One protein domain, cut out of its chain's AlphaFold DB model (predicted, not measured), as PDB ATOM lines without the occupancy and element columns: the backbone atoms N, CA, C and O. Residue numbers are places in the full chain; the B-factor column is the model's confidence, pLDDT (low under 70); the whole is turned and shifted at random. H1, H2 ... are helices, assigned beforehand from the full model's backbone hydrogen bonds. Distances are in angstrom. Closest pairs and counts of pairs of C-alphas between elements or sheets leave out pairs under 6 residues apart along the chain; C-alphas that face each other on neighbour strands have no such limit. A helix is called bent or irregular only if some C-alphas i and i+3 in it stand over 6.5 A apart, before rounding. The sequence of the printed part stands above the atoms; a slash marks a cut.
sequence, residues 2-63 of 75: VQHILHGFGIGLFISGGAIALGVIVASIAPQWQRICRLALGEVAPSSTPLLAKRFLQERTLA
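Overview. This is residues 2 to 63 of the 75 residues of an uncharacterized protein of Sphingomonas sp. Leaf28 (UniProt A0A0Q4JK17). One long, bent helix, H1, makes most of the longest axis; past its end the link of residues 41 to 50 turns and leads back past the level of the H1b arm to a short helix, H2, which points away, and the whole is an open hook with no packed core. The two arms of H1 and H2 touch no helix. The printed part has 62 residues with two named helices, H1 then H2, and no named strand; the class is all helix. The whole is extended, with a radius of gyration of the C-alphas of 20.8 A, and flat, spanning 59 by 38 by 9 A.

Arrangement. The longest helix, H1, residues 2 to 40, was assigned as one helix by its hydrogen bonds, but it is bent: C-alphas 28 and 31 are 6.5 A apart. Its arms are H1a, residues 2 to 28, and H1b, residues 31 to 40; residues 29 and 30 belong to neither. Their lines stand at a steep tilt of 37 degrees, only just past shallow. H2, residues 51 to 62, is apart from H1a and from H1b, with no C-alpha within 8 A of either arm. In H1a, H1b and H2 every O i to N i+4 pair is within hydrogen-bond range.

Along the chain. H1a measures 38.9 A from C-alpha 2 at (61.525, 8.694, 5.031) to C-alpha 28. H1b measures 14.5 A and ends with C-alpha 40 at (18.687, 11.679, 40.290). H2 measures 16.3 A and ends with C-alpha 62 at (10.445, -16.526, 17.331).

Size, cuts and confidence. The two C-alphas farthest apart are those of Gln 3 and Ala 63, 61.3 A. The printed part has no cut, and the 10-residue link from H1 to H2 is short. Residues 2 to 34, 36 to 42 and 48 to 63 stand free. The mean pLDDT of the printed part is 73.6; residue 31, residues 34 to 35 and residues 38 to 63 are under 70.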
ATOM      1  N   VAL A   2      61.991   9.809   4.165       77.12
ATOM      2  CA  VAL A   2      61.525   8.694   5.031       77.12
ATOM      3  C   VAL A   2      61.181   9.108   6.472       77.12
ATOM      4  O   VAL A   2      60.147   8.698   6.988       77.12
ATOM      5  N   GLN A   3      61.981   9.971   7.109       78.69
ATOM      6  CA  GLN A   3      61.704  10.436   8.478       78.69
ATOM      7  C   GLN A   3      60.375  11.190   8.615       78.69
ATOM      8  O   GLN A   3      59.700  11.016   9.621       78.69
ATOM      9  N   HIS A   4      59.972  11.983   7.615       77.88
ATOM     10  CA  HIS A   4      58.706  12.727   7.660       77.88
ATOM     11  C   HIS A   4      57.493  11.803   7.524       77.88
ATOM     12  O   HIS A   4      56.487  12.012   8.195       77.88
ATOM     13  N   ILE A   5      57.608  10.753   6.705       79.31
ATOM     14  CA  ILE A   5      56.565   9.734   6.546       79.31
ATOM     15  C   ILE A   5      56.406   8.949   7.852       79.31
ATOM     16  O   ILE A   5      55.290   8.770   8.330       79.31
ATOM     17  N   LEU A   6      57.521   8.542   8.466       84.12
ATOM     18  CA  LEU A   6      57.504   7.802   9.726       84.12
ATOM     19  C   LEU A   6      56.955   8.651  10.887       84.12
ATOM     20  O   LEU A   6      56.176   8.153  11.695       84.12
ATOM     21  N   HIS A   7      57.300   9.943  10.933       84.81
ATOM     22  CA  HIS A   7      56.737  10.885  11.906       84.81
ATOM     23  C   HIS A   7      55.230  11.074  11.715       84.81
ATOM     24  O   HIS A   7      54.474  10.987  12.679       84.81
ATOM     25  N   GLY A   8      54.784  11.297  10.474       82.94
ATOM     26  CA  GLY A   8      53.363  11.450  10.163       82.94
ATOM     27  C   GLY A   8      52.559  10.199  10.519       82.94
ATOM     28  O   GLY A   8      51.485  10.301  11.109       82.94
ATOM     29  N   PHE A   9      53.115   9.019  10.244       87.31
ATOM     30  CA  PHE A   9      52.507   7.745  10.613       87.31
ATOM     31  C   PHE A   9      52.408   7.564  12.134       87.31
ATOM     32  O   PHE A   9      51.349   7.197  12.639       87.31
ATOM     33  N   GLY A  10      53.472   7.888  12.878       85.88
ATOM     34  CA  GLY A  10      53.466   7.830  14.343       85.88
ATOM     35  C   GLY A  10      52.407   8.745  14.967       85.88
ATOM     36  O   GLY A  10      51.657   8.318  15.842       85.88
ATOM     37  N   ILE A  11      52.284   9.975  14.462       89.56
ATOM     38  CA  ILE A  11      51.260  10.930  14.907       89.56
ATOM     39  C   ILE A  11      49.855  10.409  14.578       89.56
ATOM     40  O   ILE A  11      48.974  10.430  15.437       89.56
ATOM     41  N   GLY A  12      49.647   9.886  13.366       88.50
ATOM     42  CA  GLY A  12      48.362   9.318  12.953       88.50
ATOM     43  C   GLY A  12      47.925   8.140  13.828       88.50
ATOM     44  O   GLY A  12      46.764   8.071  14.239       88.50
ATOM     45  N   LEU A  13      48.853   7.247  14.183       90.94
ATOM     46  CA  LEU A  13      48.577   6.139  15.100       90.94
ATOM     47  C   LEU A  13      48.240   6.623  16.512       90.94
ATOM     48  O   LEU A  13      47.314   6.105  17.132       90.94
ATOM     49  N   PHE A  14      48.945   7.635  17.013       90.56
ATOM     50  CA  PHE A  14      48.693   8.161  18.351       90.56
ATOM     51  C   PHE A  14      47.328   8.857  18.446       90.56
ATOM     52  O   PHE A  14      46.569   8.621  19.387       90.56
ATOM     53  N   ILE A  15      46.976   9.659  17.437       92.62
ATOM     54  CA  ILE A  15      45.677  10.341  17.363       92.62
ATOM     55  C   ILE A  15      44.541   9.325  17.214       92.62
ATOM     56  O   ILE A  15      43.545   9.411  17.931       92.62
ATOM     57  N   SER A  16      44.683   8.347  16.315       89.00
ATOM     58  CA  SER A  16      43.649   7.325  16.100       89.00
ATOM     59  C   SER A  16      43.472   6.416  17.319       89.00
ATOM     60  O   SER A  16      42.341   6.190  17.744       89.00
ATOM     61  N   GLY A  17      44.565   5.973  17.949       90.88
ATOM     62  CA  GLY A  17      44.521   5.221  19.203       90.88
ATOM     63  C   GLY A  17      43.863   6.015  20.337       90.88
ATOM     64  O   GLY A  17      42.990   5.491  21.028       90.88
ATOM     65  N   GLY A  18      44.212   7.298  20.478       88.62
ATOM     66  CA  GLY A  18      43.591   8.199  21.450       88.62
ATOM     67  C   GLY A  18      42.091   8.391  21.212       88.62
ATOM     68  O   GLY A  18      41.304   8.315  22.154       88.62
ATOM     69  N   ALA A  19      41.675   8.563  19.956       91.69
ATOM     70  CA  ALA A  19      40.267   8.696  19.588       91.69
ATOM     71  C   ALA A  19      39.465   7.418  19.884       91.69
ATOM     72  O   ALA A  19      38.356   7.499  20.413       91.69
ATOM     73  N   ILE A  20      40.033   6.240  19.605       92.81
ATOM     74  CA  ILE A  20      39.404   4.953  19.930       92.81
ATOM     75  C   ILE A  20      39.272   4.796  21.447       92.81
ATOM     76  O   ILE A  20      38.193   4.458  21.930       92.81
ATOM     77  N   ALA A  21      40.331   5.085  22.209       90.31
ATOM     78  CA  ALA A  21      40.300   5.002  23.667       90.31
ATOM     79  C   ALA A  21      39.235   5.934  24.263       90.31
ATOM     80  O   ALA A  21      38.430   5.505  25.092       90.31
ATOM     81  N   LEU A  22      39.171   7.181  23.789       89.75
ATOM     82  CA  LEU A  22      38.138   8.134  24.191       89.75
ATOM     83  C   LEU A  22      36.736   7.613  23.838       89.75
ATOM     84  O   LEU A  22      35.833   7.660  24.672       89.75
ATOM     85  N   GLY A  23      36.566   7.060  22.635       88.00
ATOM     86  CA  GLY A  23      35.316   6.449  22.192       88.00
ATOM     87  C   GLY A  23      34.866   5.303  23.097       88.00
ATOM     88  O   GLY A  23      33.699   5.251  23.476       88.00
ATOM     89  N   VAL A  24      35.783   4.425  23.513       88.81
ATOM     90  CA  VAL A  24      35.494   3.314  24.437       88.81
ATOM     91  C   VAL A  24      35.106   3.828  25.825       88.81
ATOM     92  O   VAL A  24      34.149   3.324  26.418       88.81
ATOM     93  N   ILE A  25      35.802   4.847  26.335       87.19
ATOM     94  CA  ILE A  25      35.482   5.476  27.623       87.19
ATOM     95  C   ILE A  25      34.076   6.086  27.574       87.19
ATOM     96  O   ILE A  25      33.246   5.788  28.432       87.19
ATOM     97  N   VAL A  26      33.769   6.874  26.540       85.06
ATOM     98  CA  VAL A  26      32.447   7.494  26.365       85.06
ATOM     99  C   VAL A  26      31.363   6.431  26.192       85.06
ATOM    100  O   VAL A  26      30.335   6.508  26.861       85.06
ATOM    101  N   ALA A  27      31.594   5.407  25.367       82.56
ATOM    102  CA  ALA A  27      30.651   4.308  25.168       82.56
ATOM    103  C   ALA A  27      30.378   3.525  26.464       82.56
ATOM    104  O   ALA A  27      29.270   3.030  26.659       82.56
ATOM    105  N   SER A  28      31.362   3.444  27.363       79.62
ATOM    106  CA  SER A  28      31.222   2.780  28.663       79.62
ATOM    107  C   SER A  28      30.512   3.658  29.699       79.62
ATOM    108  O   SER A  28      29.703   3.159  30.482       79.62
ATOM    109  N   ILE A  29      30.780   4.968  29.700       81.12
ATOM    110  CA  ILE A  29      30.219   5.914  30.676       81.12
ATOM    111  C   ILE A  29      28.797   6.343  30.296       81.12
ATOM    112  O   ILE A  29      27.946   6.443  31.177       81.12
ATOM    113  N   ALA A  30      28.494   6.548  29.012       76.88
ATOM    114  CA  ALA A  30      27.176   6.978  28.533       76.88
ATOM    115  C   ALA A  30      25.987   6.161  29.098       76.88
ATOM    116  O   ALA A  30      25.053   6.774  29.631       76.88
ATOM    117  N   PRO A  31      25.994   4.809  29.084       68.31
ATOM    118  CA  PRO A  31      24.896   4.025  29.654       68.31
ATOM    119  C   PRO A  31      24.804   4.147  31.185       68.31
ATOM    120  O   PRO A  31      23.709   4.058  31.745       68.31
ATOM    121  N   GLN A  32      25.925   4.380  31.874       74.25
ATOM    122  CA  GLN A  32      25.940   4.615  33.321       74.25
ATOM    123  C   GLN A  32      25.447   6.023  33.670       74.25
ATOM    124  O   GLN A  32      24.707   6.191  34.637       74.25
ATOM    125  N   TRP A  33      25.768   7.025  32.852       72.81
ATOM    126  CA  TRP A  33      25.312   8.403  33.026       72.81
ATOM    127  C   TRP A  33      23.789   8.507  32.925       72.81
ATOM    128  O   TRP A  33      23.139   9.072  33.802       72.81
ATOM    129  N   GLN A  34      23.186   7.841  31.934       69.75
ATOM    130  CA  GLN A  34      21.725   7.741  31.823       69.75
ATOM    131  C   GLN A  34      21.072   7.002  33.002       69.75
ATOM    132  O   GLN A  34      19.878   7.181  33.251       69.75
ATOM    133  N   ARG A  35      21.815   6.146  33.712       66.44
ATOM    134  CA  ARG A  35      21.347   5.503  34.947       66.44
ATOM    135  C   ARG A  35      21.401   6.482  36.120       66.44
ATOM    136  O   ARG A  35      20.422   6.585  36.847       66.44
ATOM    137  N   ILE A  36      22.499   7.222  36.267       72.81
ATOM    138  CA  ILE A  36      22.685   8.222  37.330       72.81
ATOM    139  C   ILE A  36      21.658   9.349  37.197       72.81
ATOM    140  O   ILE A  36      20.987   9.663  38.175       72.81
ATOM    141  N   CYS A  37      21.463   9.907  35.999       70.19
ATOM    142  CA  CYS A  37      20.468  10.960  35.778       70.19
ATOM    143  C   CYS A  37      19.044  10.490  36.098       70.19
ATOM    144  O   CYS A  37      18.256  11.250  36.644       70.19
ATOM    145  N   ARG A  38      18.715   9.227  35.809       66.19
ATOM    146  CA  ARG A  38      17.391   8.654  36.092       66.19
ATOM    147  C   ARG A  38      17.164   8.415  37.583       66.19
ATOM    148  O   ARG A  38      16.095   8.732  38.088       66.19
ATOM    149  N   LEU A  39      18.201   7.959  38.293       66.69
ATOM    150  CA  LEU A  39      18.208   7.893  39.759       66.69
ATOM    151  C   LEU A  39      18.075   9.290  40.386       66.69
ATOM    152  O   LEU A  39      17.323   9.457  41.340       66.69
ATOM    153  N   ALA A  40      18.761  10.292  39.831       69.81
ATOM    154  CA  ALA A  40      18.687  11.679  40.290       69.81
ATOM    155  C   ALA A  40      17.312  12.324  40.030       69.81
ATOM    156  O   ALA A  40      16.883  13.175  40.801       69.81
ATOM    157  N   LEU A  41      16.605  11.894  38.981       69.50
ATOM    158  CA  LEU A  41      15.232  12.308  38.667       69.50
ATOM    159  C   LEU A  41      14.167  11.551  39.484       69.50
ATOM    160  O   LEU A  41      12.976  11.755  39.269       69.50
ATOM    161  N   GLY A  42      14.568  10.682  40.420       62.66
ATOM    162  CA  GLY A  42      13.652   9.928  41.283       62.66
ATOM    163  C   GLY A  42      12.981   8.728  40.607       62.66
ATOM    164  O   GLY A  42      12.237   7.994  41.256       62.66
ATOM    165  N   GLU A  43      13.275   8.469  39.330       59.00
ATOM    166  CA  GLU A  43      12.797   7.288  38.617       59.00
ATOM    167  C   GLU A  43      13.702   6.084  38.918       59.00
ATOM    168  O   GLU A  43      14.680   5.792  38.223       59.00
ATOM    169  N   VAL A  44      13.359   5.334  39.966       58.84
ATOM    170  CA  VAL A  44      13.972   4.031  40.271       58.84
ATOM    171  C   VAL A  44      13.417   2.976  39.304       58.84
ATOM    172  O   VAL A  44      12.648   2.093  39.673       58.84
ATOM    173  N   ALA A  45      13.779   3.071  38.022       50.34
ATOM    174  CA  ALA A  45      13.504   2.008  37.059       50.34
ATOM    175  C   ALA A  45      14.413   0.800  37.368       50.34
ATOM    176  O   ALA A  45      15.620   0.986  37.578       50.34
ATOM    177  N   PRO A  46      13.877  -0.435  37.411       53.72
ATOM    178  CA  PRO A  46      14.613  -1.593  37.891       53.72
ATOM    179  C   PRO A  46      15.864  -1.842  37.047       53.72
ATOM    180  O   PRO A  46      15.836  -1.926  35.818       53.72
ATOM    181  N   SER A  47      16.983  -1.954  37.760       57.03
ATOM    182  CA  SER A  47      18.260  -2.431  37.249       57.03
ATOM    183  C   SER A  47      18.045  -3.753  36.516       57.03
ATOM    184  O   SER A  47      17.550  -4.705  37.110       57.03
ATOM    185  N   SER A  48      18.486  -3.815  35.260       51.72
ATOM    186  CA  SER A  48      18.497  -4.999  34.394       51.72
ATOM    187  C   SER A  48      17.180  -5.291  33.649       51.72
ATOM    188  O   SER A  48      16.371  -6.134  34.009       51.72
ATOM    189  N   THR A  49      17.035  -4.709  32.460       52.56
ATOM    190  CA  THR A  49      16.791  -5.600  31.318       52.56
ATOM    191  C   THR A  49      18.172  -5.975  30.801       52.56
ATOM    192  O   THR A  49      18.761  -5.214  30.030       52.56
ATOM    193  N   PRO A  50      18.765  -7.089  31.274       53.41
ATOM    194  CA  PRO A  50      19.988  -7.564  30.660       53.41
ATOM    195  C   PRO A  50      19.664  -7.802  29.182       53.41
ATOM    196  O   PRO A  50      18.553  -8.215  28.848       53.41
ATOM    197  N   LEU A  51      20.613  -7.563  28.279       57.00
ATOM    198  CA  LEU A  51      20.487  -7.968  26.870       57.00
ATOM    199  C   LEU A  51      19.996  -9.426  26.738       57.00
ATOM    200  O   LEU A  51      19.292  -9.764  25.792       57.00
ATOM    201  N   LEU A  52      20.274 -10.248  27.754       57.25
ATOM    202  CA  LEU A  52      19.732 -11.583  27.970       57.25
ATOM    203  C   LEU A  52      18.192 -11.641  28.031       57.25
ATOM    204  O   LEU A  52      17.601 -12.485  27.374       57.25
ATOM    205  N   ALA A  53      17.520 -10.736  28.749       59.03
ATOM    206  CA  ALA A  53      16.057 -10.684  28.807       59.03
ATOM    207  C   ALA A  53      15.454 -10.333  27.442       59.03
ATOM    208  O   ALA A  53      14.458 -10.935  27.052       59.03
ATOM    209  N   LYS A  54      16.088  -9.426  26.681       62.53
ATOM    210  CA  LYS A  54      15.675  -9.138  25.297       62.53
ATOM    211  C   LYS A  54      15.890 -10.343  24.386       62.53
ATOM    212  O   LYS A  54      14.997 -10.662  23.611       62.53
ATOM    213  N   ARG A  55      17.022 -11.041  24.514       59.31
ATOM    214  CA  ARG A  55      17.308 -12.267  23.757       59.31
ATOM    215  C   ARG A  55      16.304 -13.376  24.074       59.31
ATOM    216  O   ARG A  55      15.753 -13.948  23.147       59.31
ATOM    217  N   PHE A  56      15.983 -13.604  25.346       62.06
ATOM    218  CA  PHE A  56      14.980 -14.592  25.748       62.06
ATOM    219  C   PHE A  56      13.560 -14.218  25.309       62.06
ATOM    220  O   PHE A  56      12.797 -15.090  24.902       62.06
ATOM    221  N   LEU A  57      13.192 -12.933  25.347       65.12
ATOM    222  CA  LEU A  57      11.926 -12.451  24.784       65.12
ATOM    223  C   LEU A  57      11.882 -12.626  23.263       65.12
ATOM    224  O   LEU A  57      10.848 -13.017  22.726       65.12
ATOM    225  N   GLN A  58      12.995 -12.386  22.573       66.69
ATOM    226  CA  GLN A  58      13.099 -12.553  21.128       66.69
ATOM    227  C   GLN A  58      13.046 -14.029  20.726       66.69
ATOM    228  O   GLN A  58      12.287 -14.381  19.829       66.69
ATOM    229  N   GLU A  59      13.755 -14.904  21.439       61.62
ATOM    230  CA  GLU A  59      13.698 -16.358  21.256       61.62
ATOM    231  C   GLU A  59      12.291 -16.904  21.552       61.62
ATOM    232  O   GLU A  59      11.772 -17.685  20.764       61.62
ATOM    233  N   ARG A  60      11.601 -16.423  22.600       60.31
ATOM    234  CA  ARG A  60      10.177 -16.739  22.858       60.31
ATOM    235  C   ARG A  60       9.233 -16.246  21.761       60.31
ATOM    236  O   ARG A  60       8.220 -16.888  21.504       60.31
ATOM    237  N   THR A  61       9.524 -15.095  21.163       62.28
ATOM    238  CA  THR A  61       8.698 -14.501  20.100       62.28
ATOM    239  C   THR A  61       8.885 -15.249  18.782       62.28
ATOM    240  O   THR A  61       7.909 -15.494  18.088       62.28
ATOM    241  N   LEU A  62      10.114 -15.678  18.480       66.56
ATOM    242  CA  LEU A  62      10.445 -16.526  17.331       66.56
ATOM    243  C   LEU A  62       9.942 -17.969  17.501       66.56
ATOM    244  O   LEU A  62       9.522 -18.586  16.530       66.56
ATOM    245  N   ALA A  63       9.946 -18.494  18.729       64.50
ATOM    246  CA  ALA A  63       9.408 -19.815  19.061       64.50
ATOM    247  C   ALA A  63       7.876 -19.844  19.182       64.50
ATOM    248  O   ALA A  63       7.305 -20.909  19.404       64.50
TER     249      ALA A  63